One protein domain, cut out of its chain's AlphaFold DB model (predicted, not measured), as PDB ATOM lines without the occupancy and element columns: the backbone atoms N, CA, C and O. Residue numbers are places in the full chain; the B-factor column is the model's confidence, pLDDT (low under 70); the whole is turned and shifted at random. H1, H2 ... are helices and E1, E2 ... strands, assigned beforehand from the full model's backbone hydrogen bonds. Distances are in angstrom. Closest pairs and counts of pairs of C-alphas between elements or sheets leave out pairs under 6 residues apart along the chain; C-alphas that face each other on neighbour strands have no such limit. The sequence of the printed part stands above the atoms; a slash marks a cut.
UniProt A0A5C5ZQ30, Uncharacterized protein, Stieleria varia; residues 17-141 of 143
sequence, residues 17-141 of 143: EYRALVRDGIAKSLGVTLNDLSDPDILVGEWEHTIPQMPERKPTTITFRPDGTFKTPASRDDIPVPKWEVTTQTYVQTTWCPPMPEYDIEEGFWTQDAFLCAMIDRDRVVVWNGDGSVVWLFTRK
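Overview. This is residues 17 to 141 of the 143 residues of an uncharacterized protein of Stieleria varia (UniProt A0A5C5ZQ30). One strongly twisted sheet of seven strands curls like part of a barrel, and a single helix, H1, lies over one face of it near E5 and E6. The long hairpin of E4 and E5 reaches along the longest axis, with its link 98 to 108 at the end away from H1. The 125 printed residues hold H1, then E1 to E7; the sheet's order is E2 E1 E7 E6 E5 E4 E3, all antiparallel. The class is mixed, with under half of the residues in named elements; the whole is compact, radius of gyration of the C-alphas 15.4 A, spanning 44 by 29 by 29 A.

Along the chain. Find C-alpha 17 at (8.096, 48.826, -22.050); from there H1 runs 20.1 A to residue 30. Read on to E1, 45 to 50, E2, 60 to 64, E3, 83 to 86, and E4, 90 to 97, 21.6 A long. E5, 109 to 121, runs 35.0 A; E6 is 124 to 128, and E7, 135 to 140, ends at C-alpha 140 (33.129, 35.250, -10.896).

Arrangement. E3 to E7 form a meander, each strand the antiparallel neighbour of the one before. E5 bends by 55 degrees at residue 116; look for N 113 and O 93 of E4 at 2.9 A before it, and N 118 and O 126 of E6 at 3.0 A after it. H1, whose O i to N i+4 pairs are each within hydrogen-bond range, makes two layers with the sheet, at a height of 10.4 A, slantwise to E5 at 55 degrees on the local plane.

Size, cuts and confidence. The C-alphas farthest apart are those of Gly 31 and Glu 106, 45.4 A. The printed part has no cut; the links H1 to E1, E2 to E3 and E4 to E5 are long. No printed residue is under pLDDT 70.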
ATOM      1  N   GLU A  17       8.940  49.269 -23.168       91.31
ATOM      2  CA  GLU A  17       8.096  48.826 -22.050       91.31
ATOM      3  C   GLU A  17       8.183  47.307 -21.888       91.31
ATOM      4  O   GLU A  17       8.410  46.811 -20.784       91.31
ATOM      5  N   TYR A  18       8.102  46.563 -22.992       92.19
ATOM      6  CA  TYR A  18       8.287  45.116 -22.998       92.19
ATOM      7  C   TYR A  18       9.665  44.719 -22.467       92.19
ATOM      8  O   TYR A  18       9.772  43.839 -21.611       92.19
ATOM      9  N   ARG A  19      10.725  45.413 -22.889       91.50
ATOM     10  CA  ARG A  19      12.079  45.175 -22.376       91.50
ATOM     11  C   ARG A  19      12.173  45.386 -20.863       91.50
ATOM     12  O   ARG A  19      12.811  44.585 -20.176       91.50
ATOM     13  N   ALA A  20      11.543  46.436 -20.335       93.88
ATOM     14  CA  ALA A  20      11.492  46.679 -18.895       93.88
ATOM     15  C   ALA A  20      10.752  45.548 -18.161       93.88
ATOM     16  O   ALA A  20      11.255  45.043 -17.159       93.88
ATOM     17  N   LEU A  21       9.629  45.068 -18.709       96.44
ATOM     18  CA  LEU A  21       8.890  43.922 -18.166       96.44
ATOM     19  C   LEU A  21       9.733  42.639 -18.133       96.44
ATOM     20  O   LEU A  21       9.710  41.916 -17.134       96.44
ATOM     21  N   VAL A  22      10.488  42.352 -19.199       96.81
ATOM     22  CA  VAL A  22      11.397  41.194 -19.251       96.81
ATOM     23  C   VAL A  22      12.508  41.334 -18.209       96.81
ATOM     24  O   VAL A  22      12.748  40.395 -17.447       96.81
ATOM     25  N   ARG A  23      13.140  42.513 -18.108       97.19
ATOM     26  CA  ARG A  23      14.174  42.795 -17.096       97.19
ATOM     27  C   ARG A  23      13.643  42.583 -15.676       97.19
ATOM     28  O   ARG A  23      14.294  41.902 -14.883       97.19
ATOM     29  N   ASP A  24      12.463  43.110 -15.367       97.94
ATOM     30  CA  ASP A  24      11.820  42.949 -14.058       97.94
ATOM     31  C   ASP A  24      11.467  41.483 -13.772       97.94
ATOM     32  O   ASP A  24      11.642  40.994 -12.653       97.94
ATOM     33  N   GLY A  25      11.012  40.751 -14.793       97.81
ATOM     34  CA  GLY A  25      10.749  39.316 -14.711       97.81
ATOM     35  C   GLY A  25      11.995  38.508 -14.348       97.81
ATOM     36  O   GLY A  25      11.930  37.643 -13.471       97.81
ATOM     37  N   ILE A  26      13.138  38.822 -14.965       97.94
ATOM     38  CA  ILE A  26      14.437  38.200 -14.664       97.94
ATOM     39  C   ILE A  26      14.901  38.569 -13.251       97.94
ATOM     40  O   ILE A  26      15.288  37.689 -12.483       97.94
ATOM     41  N   ALA A  27      14.816  39.844 -12.868       98.19
ATOM     42  CA  ALA A  27      15.173  40.293 -11.523       98.19
ATOM     43  C   ALA A  27      14.369  39.538 -10.449       98.19
ATOM     44  O   ALA A  27      14.926  39.023  -9.477       98.19
ATOM     45  N   LYS A  28      13.055  39.400 -10.663       97.94
ATOM     46  CA  LYS A  28      12.148  38.679  -9.765       97.94
ATOM     47  C   LYS A  28      12.425  37.178  -9.723       97.94
ATOM     48  O   LYS A  28      12.369  36.604  -8.637       97.94
ATOM     49  N   SER A  29      12.696  36.540 -10.862       96.12
ATOM     50  CA  SER A  29      12.948  35.091 -10.912       96.12
ATOM     51  C   SER A  29      14.259  34.710 -10.225       96.12
ATOM     52  O   SER A  29      14.324  33.675  -9.567       96.12
ATOM     53  N   LEU A  30      15.272  35.575 -10.317       96.06
ATOM     54  CA  LEU A  30      16.560  35.407  -9.647       96.06
ATOM     55  C   LEU A  30      16.553  35.902  -8.191       96.06
ATOM     56  O   LEU A  30      17.453  35.557  -7.429       96.06
ATOM     57  N   GLY A  31      15.556  36.698  -7.793       97.19
ATOM     58  CA  GLY A  31      15.470  37.289  -6.455       97.19
ATOM     59  C   GLY A  31      16.543  38.352  -6.202       97.19
ATOM     60  O   GLY A  31      17.117  38.400  -5.115       97.19
ATOM     61  N   VAL A  32      16.845  39.179  -7.207       97.62
ATOM     62  CA  VAL A  32      17.963  40.138  -7.201       97.62
ATOM     63  C   VAL A  32      17.545  41.523  -7.692       97.62
ATOM     64  O   VAL A  32      16.471  41.707  -8.260       97.62
ATOM     65  N   THR A  33      18.428  42.503  -7.507       97.56
ATOM     66  CA  THR A  33      18.342  43.815  -8.157       97.56
ATOM     67  C   THR A  33      19.307  43.856  -9.335       97.56
ATOM     68  O   THR A  33      20.451  43.430  -9.202       97.56
ATOM     69  N   LEU A  34      18.844  44.370 -10.476       97.62
ATOM     70  CA  LEU A  34      19.645  44.507 -11.689       97.62
ATOM     71  C   LEU A  34      20.073  45.958 -11.888       97.62
ATOM     72  O   LEU A  34      19.236  46.843 -12.072       97.62
ATOM     73  N   ASN A  35      21.379  46.173 -11.902       95.75
ATOM     74  CA  ASN A  35      22.021  47.453 -12.150       95.75
ATOM     75  C   ASN A  35      22.658  47.449 -13.536       95.75
ATOM     76  O   ASN A  35      23.077  46.410 -14.043       95.75
ATOM     77  N   ASP A  36      22.744  48.620 -14.144       93.12
ATOM     78  CA  ASP A  36      23.459  48.770 -15.404       93.12
ATOM     79  C   ASP A  36      24.957  48.522 -15.203       93.12
ATOM     80  O   ASP A  36      25.497  48.738 -14.110       93.12
ATOM     81  N   LEU A  37      25.630  48.027 -16.243       90.50
ATOM     82  CA  LEU A  37      27.070  47.811 -16.173       90.50
ATOM     83  C   LEU A  37      27.771  49.164 -16.078       90.50
ATOM     84  O   LEU A  37      27.433  50.113 -16.779       90.50
ATOM     85  N   SER A  38      28.764  49.245 -15.200       83.25
ATOM     86  CA  SER A  38      29.500  50.482 -14.938       83.25
ATOM     87  C   SER A  38      30.901  50.506 -15.552       83.25
ATOM     88  O   SER A  38      31.578  51.525 -15.453       83.25
ATOM     89  N   ASP A  39      31.361  49.382 -16.109       86.31
ATOM     90  CA  ASP A  39      32.744  49.171 -16.542       86.31
ATOM     91  C   ASP A  39      32.792  48.201 -17.744       86.31
ATOM     92  O   ASP A  39      32.296  47.077 -17.615       86.31
ATOM     93  N   PRO A  40      33.364  48.592 -18.899       82.00
ATOM     94  CA  PRO A  40      33.541  47.691 -20.041       82.00
ATOM     95  C   PRO A  40      34.479  46.508 -19.744       82.00
ATOM     96  O   PRO A  40      34.347  45.454 -20.364       82.00
ATOM     97  N   ASP A  41      35.372  46.625 -18.758       90.25
ATOM     98  CA  ASP A  41      36.289  45.551 -18.360       90.25
ATOM     99  C   ASP A  41      35.700  44.642 -17.269       90.25
ATOM    100  O   ASP A  41      36.380  43.730 -16.786       90.25
ATOM    101  N   ILE A  42      34.428  44.833 -16.881       92.06
ATOM    102  CA  ILE A  42      33.820  44.120 -15.747       92.06
ATOM    103  C   ILE A  42      33.935  42.602 -15.885       92.06
ATOM    104  O   ILE A  42      34.162  41.916 -14.888       92.06
ATOM    105  N   LEU A  43      33.831  42.079 -17.110       95.44
ATOM    106  CA  LEU A  43      33.880  40.650 -17.392       95.44
ATOM    107  C   LEU A  43      35.299  40.080 -17.429       95.44
ATOM    108  O   LEU A  43      35.429  38.863 -17.377       95.44
ATOM    109  N   VAL A  44      36.369  40.878 -17.450       96.50
ATOM    110  CA  VAL A  44      37.740  40.342 -17.507       96.50
ATOM    111  C   VAL A  44      38.009  39.408 -16.315       96.50
ATOM    112  O   VAL A  44      37.758  39.749 -15.154       96.50
ATOM    113  N   GLY A  45      38.514  38.204 -16.606       96.38
ATOM    114  CA  GLY A  45      38.813  37.159 -15.620       96.38
ATOM    115  C   GLY A  45      38.090  35.832 -15.869       96.38
ATOM    116  O   GLY A  45      37.563  35.579 -16.953       96.38
ATOM    117  N   GLU A  46      38.105  34.957 -14.859       97.50
ATOM    118  CA  GLU A  46      37.419  33.661 -14.890       97.50
ATOM    119  C   GLU A  46      36.030  33.722 -14.250       97.50
ATOM    120  O   GLU A  46      35.850  34.244 -13.147       97.50
ATOM    121  N   TRP A  47      35.066  33.103 -14.923       97.75
ATOM    122  CA  TRP A  47      33.665  33.065 -14.524       97.75
ATOM    123  C   TRP A  47      33.096  31.667 -14.674       97.75
ATOM    124  O   TRP A  47      33.470  30.921 -15.575       97.75
ATOM    125  N   GLU A  48      32.147  31.323 -13.821       97.25
ATOM    126  CA  GLU A  48      31.224  30.225 -14.035       97.25
ATOM    127  C   GLU A  48      29.992  30.734 -14.772       97.25
ATOM    128  O   GLU A  48      29.282  31.616 -14.299       97.25
ATOM    129  N   HIS A  49      29.745  30.153 -15.937       94.50
ATOM    130  CA  HIS A  49      28.547  30.332 -16.733       94.50
ATOM    131  C   HIS A  49      27.516  29.260 -16.367       94.50
ATOM    132  O   HIS A  49      27.807  28.058 -16.422       94.50
ATOM    133  N   THR A  50      26.305  29.700 -16.037       96.38
ATOM    134  CA  THR A  50      25.157  28.843 -15.717       96.38
ATOM    135  C   THR A  50      23.903  29.309 -16.447       96.38
ATOM    136  O   THR A  50      23.774  30.480 -16.797       96.38
ATOM    137  N   ILE A  51      22.969  28.381 -16.655       96.50
ATOM    138  CA  ILE A  51      21.646  28.653 -17.225       96.50
ATOM    139  C   ILE A  51      20.640  28.404 -16.097       96.50
ATOM    140  O   ILE A  51      20.373  27.239 -15.798       96.50
ATOM    141  N   PRO A  52      20.102  29.444 -15.431       94.62
ATOM    142  CA  PRO A  52      19.220  29.274 -14.272       94.62
ATOM    143  C   PRO A  52      17.989  28.397 -14.543       94.62
ATOM    144  O   PRO A  52      17.499  27.723 -13.641       94.62
ATOM    145  N   GLN A  53      17.512  28.365 -15.790       93.44
ATOM    146  CA  GLN A  53      16.396  27.521 -16.227       93.44
ATOM    147  C   GLN A  53      16.761  26.033 -16.382       93.44
ATOM    148  O   GLN A  53      15.866  25.213 -16.565       93.44
ATOM    149  N   MET A  54      18.048  25.681 -16.328       94.50
ATOM    150  CA  MET A  54      18.576  24.313 -16.446       94.50
ATOM    151  C   MET A  54      19.562  24.029 -15.296       94.50
ATOM    152  O   MET A  54      20.766  23.882 -15.534       94.50
ATOM    153  N   PRO A  55      19.098  23.990 -14.033       91.00
ATOM    154  CA  PRO A  55      19.968  23.876 -12.857       91.00
ATOM    155  C   PRO A  55      20.761  22.560 -12.795       91.00
ATOM    156  O   PRO A  55      21.764  22.469 -12.090       91.00
ATOM    157  N   GLU A  56      20.331  21.529 -13.519       94.25
ATOM    158  CA  GLU A  56      21.033  20.252 -13.648       94.25
ATOM    159  C   GLU A  56      22.251  20.316 -14.581       94.25
ATOM    160  O   GLU A  56      23.122  19.439 -14.519       94.25
ATOM    161  N   ARG A  57      22.344  21.337 -15.446       92.00
ATOM    162  CA  ARG A  57      23.539  21.539 -16.269       92.00
ATOM    163  C   ARG A  57      24.701  21.981 -15.395       92.00
ATOM    164  O   ARG A  57      24.612  22.923 -14.615       92.00
ATOM    165  N   LYS A  58      25.844  21.325 -15.596       92.44
ATOM    166  CA  LYS A  58      27.084  21.702 -14.919       92.44
ATOM    167  C   LYS A  58      27.500  23.124 -15.319       92.44
ATOM    168  O   LYS A  58      27.484  23.427 -16.519       92.44
ATOM    169  N   PRO A  59      27.935  23.954 -14.354       94.50
ATOM    170  CA  PRO A  59      28.575  25.221 -14.660       94.50
ATOM    171  C   PRO A  59      29.749  25.019 -15.617       94.50
ATOM    172  O   PRO A  59      30.488  24.035 -15.531       94.50
ATOM    173  N   THR A  60      29.909  25.950 -16.550       94.50
ATOM    174  CA  THR A  60      31.019  25.952 -17.507       94.50
ATOM    175  C   THR A  60      31.926  27.129 -17.199       94.50
ATOM    176  O   THR A  60      31.445  28.246 -17.061       94.50
ATOM    177  N   THR A  61      33.235  26.912 -17.093       95.75
ATOM    178  CA  THR A  61      34.164  28.031 -16.897       95.75
ATOM    179  C   THR A  61      34.344  28.812 -18.196       95.75
ATOM    180  O   THR A  61      34.590  28.216 -19.237       95.75
ATOM    181  N   ILE A  62      34.263  30.135 -18.145       96.44
ATOM    182  CA  ILE A  62      34.609  31.029 -19.252       96.44
ATOM    183  C   ILE A  62      35.692  31.988 -18.768       96.44
ATOM    184  O   ILE A  62      35.621  32.505 -17.655       96.44
ATOM    185  N   THR A  63      36.707  32.214 -19.598       97.19
ATOM    186  CA  THR A  63      37.775  33.179 -19.322       97.19
ATOM    187  C   THR A  63      37.704  34.310 -20.331       97.19
ATOM    188  O   THR A  63      38.063  34.103 -21.492       97.19
ATOM    189  N   PHE A  64      37.289  35.493 -19.893       97.12
ATOM    190  CA  PHE A  64      37.310  36.709 -20.702       97.12
ATOM    191  C   PHE A  64      38.662  37.404 -20.546       97.12
ATOM    192  O   PHE A  64      39.168  37.583 -19.433       97.12
ATOM    193  N   ARG A  65      39.265  37.780 -21.670       96.94
ATOM    194  CA  ARG A  65      40.557  38.466 -21.730       96.94
ATOM    195  C   ARG A  65      40.380  39.947 -22.051       96.94
ATOM    196  O   ARG A  65      39.435  40.295 -22.755       96.94
ATOM    197  N   PRO A  66      41.329  40.796 -21.611       95.94
ATOM    198  CA  PRO A  66      41.300  42.234 -21.882       95.94
ATOM    199  C   PRO A  66      41.492  42.591 -23.366       95.94
ATOM    200  O   PRO A  66      41.264  43.727 -23.752       95.94
ATOM    201  N   ASP A  67      41.910  41.646 -24.214       96.00
ATOM    202  CA  ASP A  67      42.009  41.843 -25.667       96.00
ATOM    203  C   ASP A  67      40.670  41.634 -26.403       96.00
ATOM    204  O   ASP A  67      40.647  41.546 -27.632       96.00
ATOM    205  N   GLY A  68      39.564  41.508 -25.661       96.19
ATOM    206  CA  GLY A  68      38.240  41.236 -26.214       96.19
ATOM    207  C   GLY A  68      38.064  39.794 -26.686       96.19
ATOM    208  O   GLY A  68      37.086  39.494 -27.357       96.19
ATOM    209  N   THR A  69      38.979  38.869 -26.369       96.94
ATOM    210  CA  THR A  69      38.792  37.433 -26.641       96.94
ATOM    211  C   THR A  69      38.276  36.687 -25.420       96.94
ATOM    212  O   THR A  69      38.475  37.113 -24.281       96.94
ATOM    213  N   PHE A  70      37.644  35.533 -25.623       96.31
ATOM    214  CA  PHE A  70      37.322  34.632 -24.516       96.31
ATOM    215  C   PHE A  70      37.677  33.176 -24.823       96.31
ATOM    216  O   PHE A  70      37.911  32.793 -25.968       96.31
ATOM    217  N   LYS A  71      37.799  32.353 -23.777       95.25
ATOM    218  CA  LYS A  71      37.927  30.893 -23.898       95.25
ATOM    219  C   LYS A  71      36.841  30.190 -23.107       95.25
ATOM    220  O   LYS A  71      36.485  30.617 -22.014       95.25
ATOM    221  N   THR A  72      36.390  29.073 -23.652       92.94
ATOM    222  CA  THR A  72      35.516  28.099 -23.000       92.94
ATOM    223  C   THR A  72      36.173  26.715 -23.103       92.94
ATOM    224  O   THR A  72      37.123  26.547 -23.871       92.94
ATOM    225  N   PRO A  73      35.683  25.682 -22.397       88.88
ATOM    226  CA  PRO A  73      36.151  24.311 -22.573       88.88
ATOM    227  C   PRO A  73      35.953  23.768 -23.993       88.88
ATOM    228  O   PRO A  73      36.584  22.783 -24.354       88.88
ATOM    229  N   ALA A  74      35.078  24.394 -24.787       86.12
ATOM    230  CA  ALA A  74      34.860  24.051 -26.188       86.12
ATOM    231  C   ALA A  74      35.809  24.794 -27.145       86.12
ATOM    232  O   ALA A  74      35.813  24.499 -28.339       86.12
ATOM    233  N   SER A  75      36.605  25.755 -26.659       86.06
ATOM    234  CA  SER A  75      37.625  26.415 -27.474       86.06
ATOM    235  C   SER A  75      38.682  25.405 -27.915       86.06
ATOM    236  O   SER A  75      39.220  24.661 -27.095       86.06
ATOM    237  N   ARG A  76      39.002  25.413 -29.208       85.62
ATOM    238  CA  ARG A  76      40.028  24.562 -29.813       85.62
ATOM    239  C   ARG A  76      41.084  25.430 -30.484       85.62
ATOM    240  O   ARG A  76      40.785  26.543 -30.903       85.62
ATOM    241  N   ASP A  77      42.301  24.912 -30.594       85.81
ATOM    242  CA  ASP A  77      43.416  25.652 -31.199       85.81
ATOM    243  C   ASP A  77      43.325  25.721 -32.735       85.81
ATOM    244  O   ASP A  77      43.983  26.550 -33.357       85.81
ATOM    245  N   ASP A  78      42.509  24.861 -33.354       88.50
ATOM    246  CA  ASP A  78      42.310  24.775 -34.804       88.50
ATOM    247  C   ASP A  78      41.158  25.642 -35.332       88.50
ATOM    248  O   ASP A  78      40.902  25.653 -36.536       88.50
ATOM    249  N   ILE A  79      40.476  26.386 -34.455       88.38
ATOM    250  CA  ILE A  79      39.424  27.334 -34.832       88.38
ATOM    251  C   ILE A  79      39.788  28.754 -34.381       88.38
ATOM    252  O   ILE A  79      40.483  28.927 -33.375       88.38
ATOM    253  N   PRO A  80      39.314  29.791 -35.090       93.75
ATOM    254  CA  PRO A  80      39.493  31.168 -34.656       93.75
ATOM    255  C   PRO A  80      38.982  31.420 -33.228       93.75
ATOM    256  O   PRO A  80      37.934  30.915 -32.821       93.75
ATOM    257  N   VAL A  81      39.722  32.231 -32.467       94.69
ATOM    258  CA  VAL A  81      39.379  32.561 -31.075       94.69
ATOM    259  C   VAL A  81      38.152  33.483 -31.049       94.69
ATOM    260  O   VAL A  81      38.170  34.513 -31.732       94.69
ATOM    261  N   PRO A  82      37.100  33.158 -30.273       95.75
ATOM    262  CA  PRO A  82      35.899  33.975 -30.217       95.75
ATOM    263  C   PRO A  82      36.144  35.286 -29.462       95.75
ATOM    264  O   PRO A  82      37.064  35.394 -28.638       95.75
ATOM    265  N   LYS A  83      35.300  36.276 -29.747       97.06
ATOM    266  CA  LYS A  83      35.408  37.638 -29.218       97.06
ATOM    267  C   LYS A  83      34.179  38.047 -28.432       97.06
ATOM    268  O   LYS A  83      33.091  37.547 -28.694       97.06
ATOM    269  N   TRP A  84      34.362  38.961 -27.494       96.81
ATOM    270  CA  TRP A  84      33.303  39.542 -26.690       96.81
ATOM    271  C   TRP A  84      33.469  41.055 -26.604       96.81
ATOM    272  O   TRP A  84      34.586  41.573 -26.597       96.81
ATOM    273  N   GLU A  85      32.340  41.739 -26.496       95.19
ATOM    274  CA  GLU A  85      32.256  43.168 -26.222       95.19
ATOM    275  C   GLU A  85      31.101  43.402 -25.254       95.19
ATOM    276  O   GLU A  85      30.115  42.658 -25.246       95.19
ATOM    277  N   VAL A  86      31.215  44.428 -24.414       93.94
ATOM    278  CA  VAL A  86      30.141  44.794 -23.498       93.94
ATOM    279  C   VAL A  86      30.006  46.307 -23.401       93.94
ATOM    280  O   VAL A  86      30.992  47.044 -23.409       93.94
ATOM    281  N   THR A  87      28.767  46.768 -23.312       91.88
ATOM    282  CA  THR A  87      28.398  48.149 -23.011       91.88
ATOM    283  C   THR A  87      27.628  48.182 -21.692       91.88
ATOM    284  O   THR A  87      27.442  47.168 -21.023       91.88
ATOM    285  N   THR A  88      27.122  49.353 -21.321       91.44
ATOM    286  CA  THR A  88      26.236  49.535 -20.165       91.44
ATOM    287  C   THR A  88      25.031  48.579 -20.169       91.44
ATOM    288  O   THR A  88      24.555  48.188 -19.100       91.44
ATOM    289  N   GLN A  89      24.529  48.207 -21.354       90.31
ATOM    290  CA  GLN A  89      23.269  47.466 -21.514       90.31
ATOM    291  C   GLN A  89      23.349  46.258 -22.448       90.31
ATOM    292  O   GLN A  89      22.413  45.457 -22.453       90.31
ATOM    293  N   THR A  90      24.425  46.107 -23.220       92.62
ATOM    294  CA  THR A  90      24.539  45.055 -24.234       92.62
ATOM    295  C   THR A  90      25.798  44.229 -24.026       92.62
ATOM    296  O   THR A  90      26.877  44.777 -23.845       92.62
ATOM    297  N   TYR A  91      25.668  42.912 -24.122       95.00
ATOM    298  CA  TYR A  91      26.766  41.964 -24.262       95.00
ATOM    299  C   TYR A  91      26.719  41.369 -25.667       95.00
ATOM    300  O   TYR A  91      25.669  40.915 -26.115       95.00
ATOM    301  N   VAL A  92      27.849  41.362 -26.362       94.88
ATOM    302  CA  VAL A  92      27.976  40.807 -27.709       94.88
ATOM    303  C   VAL A  92      29.034  39.720 -27.689       94.88
ATOM    304  O   VAL A  92      30.114  39.912 -27.135       94.88
ATOM    305  N   GLN A  93      28.744  38.592 -28.329       94.94
ATOM    306  CA  GLN A  93      29.734  37.571 -28.636       94.94
ATOM    307  C   GLN A  93      29.843  37.376 -30.146       94.94
ATOM    308  O   GLN A  93      28.842  37.281 -30.852       94.94
ATOM    309  N   THR A  94      31.071  37.263 -30.635       95.75
ATOM    310  CA  THR A  94      31.371  36.871 -32.010       95.75
ATOM    311  C   THR A  94      32.040  35.507 -31.982       95.75
ATOM    312  O   THR A  94      33.108  35.339 -31.385       95.75
ATOM    313  N   THR A  95      31.422  34.516 -32.615       94.81
ATOM    314  CA  THR A  95      31.907  33.133 -32.612       94.81
ATOM    315  C   THR A  95      32.088  32.616 -34.029       94.81
ATOM    316  O   THR A  95      31.430  33.059 -34.970       94.81
ATOM    317  N   TRP A  96      33.045  31.706 -34.199       93.81
ATOM    318  CA  TRP A  96      33.268  31.052 -35.479       93.81
ATOM    319  C   TRP A  96      32.315  29.869 -35.618       93.81
ATOM    320  O   TRP A  96      32.373  28.925 -34.827       93.81
ATOM    321  N   CYS A  97      31.464  29.912 -36.636       91.81
ATOM    322  CA  CYS A  97      30.686  28.770 -37.077       91.81
ATOM    323  C   CYS A  97      31.532  27.989 -38.099       91.81
ATOM    324  O   CYS A  97      31.880  28.551 -39.142       91.81
ATOM    325  N   PRO A  98      31.936  26.737 -37.813       91.44
ATOM    326  CA  PRO A  98      32.662  25.930 -38.787       91.44
ATOM    327  C   PRO A  98      31.765  25.584 -39.990       91.44
ATOM    328  O   PRO A  98      30.541  25.667 -39.874       91.44
ATOM    329  N   PRO A  99      32.349  25.157 -41.126       94.44
ATOM    330  CA  PRO A  99      31.581  24.553 -42.211       94.44
ATOM    331  C   PRO A  99      30.659  23.445 -41.691       94.44
ATOM    332  O   PRO A  99      31.075  22.637 -40.856       94.44
ATOM    333  N   MET A 100      29.440  23.389 -42.218       94.00
ATOM    334  CA  MET A 100      28.465  22.330 -41.949       94.00
ATOM    335  C   MET A 100      27.871  21.854 -43.283       94.00
ATOM    336  O   MET A 100      26.769  22.276 -43.654       94.00
ATOM    337  N   PRO A 101      28.601  21.011 -44.042       95.69
ATOM    338  CA  PRO A 101      28.167  20.554 -45.362       95.69
ATOM    339  C   PRO A 101      26.815  19.828 -45.346       95.69
ATOM    340  O   PRO A 101      26.089  19.852 -46.332       95.69
ATOM    341  N   GLU A 102      26.424  19.222 -44.223       96.19
ATOM    342  CA  GLU A 102      25.104  18.602 -44.045       96.19
ATOM    343  C   GLU A 102      23.926  19.593 -44.113       96.19
ATOM    344  O   GLU A 102      22.780  19.169 -44.262       96.19
ATOM    345  N   TYR A 103      24.209  20.894 -44.013       93.94
ATOM    346  CA  TYR A 103      23.260  21.996 -44.166       93.94
ATOM    347  C   TYR A 103      23.585  22.884 -45.381       93.94
ATOM    348  O   TYR A 103      23.139  24.029 -45.423       93.94
ATOM    349  N   ASP A 104      24.371  22.385 -46.343       95.31
ATOM    350  CA  ASP A 104      24.845  23.125 -47.527       95.31
ATOM    351  C   ASP A 104      25.682  24.381 -47.181       95.31
ATOM    352  O   ASP A 104      25.720  25.361 -47.929       95.31
ATOM    353  N   ILE A 105      26.371  24.365 -46.032       94.69
ATOM    354  CA  ILE A 105      27.292  25.425 -45.593       94.69
ATOM    355  C   ILE A 105      28.729  24.935 -45.791       94.69
ATOM    356  O   ILE A 105      29.319  24.297 -44.918       94.69
ATOM    357  N   GLU A 106      29.292  25.243 -46.954       95.06
ATOM    358  CA  GLU A 106      30.626  24.778 -47.370       95.06
ATOM    359  C   GLU A 106      31.782  25.533 -46.698       95.06
ATOM    360  O   GLU A 106      32.862  24.985 -46.480       95.06
ATOM    361  N   GLU A 107      31.564  26.800 -46.347       94.25
ATOM    362  CA  GLU A 107      32.569  27.663 -45.732       94.25
ATOM    363  C   GLU A 107      32.126  28.075 -44.330       94.25
ATOM    364  O   GLU A 107      30.955  28.360 -44.082       94.25
ATOM    365  N   GLY A 108      33.080  28.116 -43.400       92.88
ATOM    366  CA  GLY A 108      32.822  28.648 -42.071       92.88
ATOM    367  C   GLY A 108      32.664  30.164 -42.121       92.88
ATOM    368  O   GLY A 108      33.187  30.835 -43.013       92.88
ATOM    369  N   PHE A 109      31.957  30.714 -41.144       95.12
ATOM    370  CA  PHE A 109      31.686  32.142 -41.074       95.12
ATOM    371  C   PHE A 109      31.633  32.625 -39.627       95.12
ATOM    372  O   PHE A 109      31.393  31.865 -38.689       95.12
ATOM    373  N   TRP A 110      31.863  33.921 -39.441       95.00
ATOM    374  CA  TRP A 110      31.654  34.563 -38.152       95.00
ATOM    375  C   TRP A 110      30.168  34.826 -37.943       95.00
ATOM    376  O   TRP A 110      29.526  35.449 -38.787       95.00
ATOM    377  N   THR A 111      29.645  34.386 -36.805       94.19
ATOM    378  CA  THR A 111      28.325  34.780 -36.317       94.19
ATOM    379  C   THR A 111      28.475  35.727 -35.137       94.19
ATOM    380  O   THR A 111      29.474  35.683 -34.412       94.19
ATOM    381  N   GLN A 112      27.479  36.583 -34.953       93.94
ATOM    382  CA  GLN A 112      27.410  37.521 -33.849       93.94
ATOM    383  C   GLN A 112      26.063  37.373 -33.155       93.94
ATOM    384  O   GLN A 112      25.022  37.524 -33.790       93.94
ATOM    385  N   ASP A 113      26.106  37.139 -31.848       93.00
ATOM    386  CA  ASP A 113      24.931  37.176 -30.988       93.00
ATOM    387  C   ASP A 113      25.053  38.381 -30.061       93.00
ATOM    388  O   ASP A 113      26.094  38.590 -29.431       93.00
ATOM    389  N   ALA A 114      23.989  39.167 -29.970       93.62
ATOM    390  CA  ALA A 114      23.872  40.256 -29.016       93.62
ATOM    391  C   ALA A 114      22.850  39.877 -27.937       93.62
ATOM    392  O   ALA A 114      21.937  39.092 -28.177       93.62
ATOM    393  N   PHE A 115      23.025  40.417 -26.739       95.25
ATOM    394  CA  PHE A 115      22.201  40.152 -25.567       95.25
ATOM    395  C   PHE A 115      22.102  41.411 -24.720       95.25
ATOM    396  O   PHE A 115      23.004  42.245 -24.722       95.25
ATOM    397  N   LEU A 116      21.020  41.534 -23.962       95.25
ATOM    398  CA  LEU A 116      20.919  42.517 -22.897       95.25
ATOM    399  C   LEU A 116      21.757  42.035 -21.716       95.25
ATOM    400  O   LEU A 116      21.909  40.829 -21.511       95.25
ATOM    401  N   CYS A 117      22.292  42.960 -20.926       95.88
ATOM    402  CA  CYS A 117      23.077  42.622 -19.746       95.88
ATOM    403  C   CYS A 117      22.809  43.545 -18.555       95.88
ATOM    404  O   CYS A 117      22.393  44.695 -18.700       95.88
ATOM    405  N   ALA A 118      23.064  43.023 -17.357       96.62
ATOM    406  CA  ALA A 118      23.020  43.770 -16.105       96.62
ATOM    407  C   ALA A 118      23.962  43.157 -15.063       96.62
ATOM    408  O   ALA A 118      24.179  41.943 -15.030       96.62
ATOM    409  N   MET A 119      24.468  43.992 -14.160       96.56
ATOM    410  CA  MET A 119      25.116  43.544 -12.934       96.56
ATOM    411  C   MET A 119      24.074  43.251 -11.865       96.56
ATOM    412  O   MET A 119      23.198  44.067 -11.578       96.56
ATOM    413  N   ILE A 120      24.241  42.117 -11.201       96.44
ATOM    414  CA  ILE A 120      23.627  41.865  -9.899       96.44
ATOM    415  C   ILE A 120      24.518  42.494  -8.821       96.44
ATOM    416  O   ILE A 120      24.050  43.255  -7.977       96.44
ATOM    417  N   ASP A 121      25.819  42.214  -8.902       94.25
ATOM    418  CA  ASP A 121      26.892  42.816  -8.112       94.25
ATOM    419  C   ASP A 121      28.231  42.685  -8.870       94.25
ATOM    420  O   ASP A 121      28.252  42.331 -10.049       94.25
ATOM    421  N   ARG A 122      29.359  42.982  -8.211       91.44
ATOM    422  CA  ARG A 122      30.703  42.953  -8.822       91.44
ATOM    423  C   ARG A 122      31.129  41.567  -9.331       91.44
ATOM    424  O   ARG A 122      31.968  41.472 -10.233       91.44
ATOM    425  N   ASP A 123      30.572  40.516  -8.748       95.25
ATOM    426  CA  ASP A 123      30.946  39.130  -9.005       95.25
ATOM    427  C   ASP A 123      29.838  38.366  -9.724       95.25
ATOM    428  O   ASP A 123      29.988  37.174  -9.982       95.25
ATOM    429  N   ARG A 124      28.726  39.023 -10.073       96.38
ATOM    430  CA  ARG A 124      27.597  38.394 -10.755       96.38
ATOM    431  C   ARG A 124      27.022  39.293 -11.838       96.38
ATOM    432  O   ARG A 124      26.476  40.360 -11.556       96.38
ATOM    433  N   VAL A 125      27.082  38.806 -13.073       97.50
ATOM    434  CA  VAL A 125      26.509  39.450 -14.261       97.50
ATOM    435  C   VAL A 125      25.491  38.507 -14.880       97.50
ATOM    436  O   VAL A 125      25.736  37.309 -14.998       97.50
ATOM    437  N   VAL A 126      24.347  39.043 -15.283       98.00
ATOM    438  CA  VAL A 126      23.325  38.301 -16.021       98.00
ATOM    439  C   VAL A 126      23.207  38.861 -17.432       98.00
ATOM    440  O   VAL A 126      23.247  40.079 -17.622       98.00
ATOM    441  N   VAL A 127      23.067  37.971 -18.413       97.25
ATOM    442  CA  VAL A 127      22.793  38.321 -19.811       97.25
ATOM    443  C   VAL A 127      21.569  37.566 -20.316       97.25
ATOM    444  O   VAL A 127      21.314  36.442 -19.879       97.25
ATOM    445  N   TRP A 128      20.781  38.182 -21.192       96.94
ATOM    446  CA  TRP A 128      19.546  37.589 -21.706       96.94
ATOM    447  C   TRP A 128      19.182  38.094 -23.102       96.94
ATOM    448  O   TRP A 128      19.616  39.165 -23.519       96.94
ATOM    449  N   ASN A 129      18.398  37.314 -23.845       94.44
ATOM    450  CA  ASN A 129      17.868  37.725 -25.152       94.44
ATOM    451  C   ASN A 129      16.558  38.524 -25.002       94.44
ATOM    452  O   ASN A 129      16.039  38.659 -23.895       94.44
ATOM    453  N   GLY A 130      15.983  39.026 -26.100       92.44
ATOM    454  CA  GLY A 130      14.923  40.034 -26.033       92.44
ATOM    455  C   GLY A 130      13.649  39.627 -25.281       92.44
ATOM    456  O   GLY A 130      13.013  40.469 -24.652       92.44
ATOM    457  N   ASP A 131      13.305  38.337 -25.270       93.06
ATOM    458  CA  ASP A 131      12.136  37.795 -24.557       93.06
ATOM    459  C   ASP A 131      12.463  37.050 -23.254       93.06
ATOM    460  O   ASP A 131      11.565  36.504 -22.610       93.06
ATOM    461  N   GLY A 132      13.738  37.001 -22.860       93.62
ATOM    462  CA  GLY A 132      14.190  36.307 -21.655       93.62
ATOM    463  C   GLY A 132      14.067  34.778 -21.706       93.62
ATOM    464  O   GLY A 132      14.186  34.125 -20.666       93.62
ATOM    465  N   SER A 133      13.833  34.180 -22.881       92.81
ATOM    466  CA  SER A 133      13.862  32.716 -23.042       92.81
ATOM    467  C   SER A 133      15.271  32.136 -22.899       92.81
ATOM    468  O   SER A 133      15.431  30.983 -22.493       92.81
ATOM    469  N   VAL A 134      16.295  32.950 -23.155       94.31
ATOM    470  CA  VAL A 134      17.699  32.679 -22.855       94.31
ATOM    471  C   VAL A 134      18.127  33.617 -21.736       94.31
ATOM    472  O   VAL A 134      18.068  34.832 -21.891       94.31
ATOM    473  N   VAL A 135      18.581  33.049 -20.616       97.25
ATOM    474  CA  VAL A 135      19.227  33.796 -19.529       97.25
ATOM    475  C   VAL A 135      20.481  33.047 -19.123       97.25
ATOM    476  O   VAL A 135      20.430  31.851 -18.830       97.25
ATOM    477  N   TRP A 136      21.599  33.754 -19.079       97.44
ATOM    478  CA  TRP A 136      22.863  33.240 -18.578       97.44
ATOM    479  C   TRP A 136      23.294  34.042 -17.364       97.44
ATOM    480  O   TRP A 136      23.242  35.271 -17.366       97.44
ATOM    481  N   LEU A 137      23.741  33.337 -16.332       97.94
ATOM    482  CA  LEU A 137      24.323  33.930 -15.139       97.94
ATOM    483  C   LEU A 137      25.816  33.609 -15.112       97.94
ATOM    484  O   LEU A 137      26.206  32.442 -15.013       97.94
ATOM    485  N   PHE A 138      26.628  34.659 -15.175       97.56
ATOM    486  CA  PHE A 138      28.061  34.615 -14.939       97.56
ATOM    487  C   PHE A 138      28.328  34.923 -13.468       97.56
ATOM    488  O   PHE A 138      27.972  35.995 -12.987       97.56
ATOM    489  N   THR A 139      28.975  34.000 -12.760       97.50
ATOM    490  CA  THR A 139      29.470  34.210 -11.390       97.50
ATOM    491  C   THR A 139      30.990  34.150 -11.391       97.50
ATOM    492  O   THR A 139      31.562  33.179 -11.881       97.50
ATOM    493  N   ARG A 140      31.668  35.184 -10.896       96.44
ATOM    494  CA  ARG A 140      33.129  35.250 -10.896       96.44
ATOM    495  C   ARG A 140      33.667  34.092 -10.066       96.44
ATOM    496  O   ARG A 140      33.194  33.845  -8.958       96.44
ATOM    497  N   LYS A 141      34.664  33.380 -10.588       94.06
ATOM    498  CA  LYS A 141      35.358  32.371  -9.786       94.06
ATOM    499  C   LYS A 141      36.195  33.098  -8.747       94.06
ATOM    500  O   LYS A 141      37.124  33.823  -9.098       94.06
TER     501      LYS A 141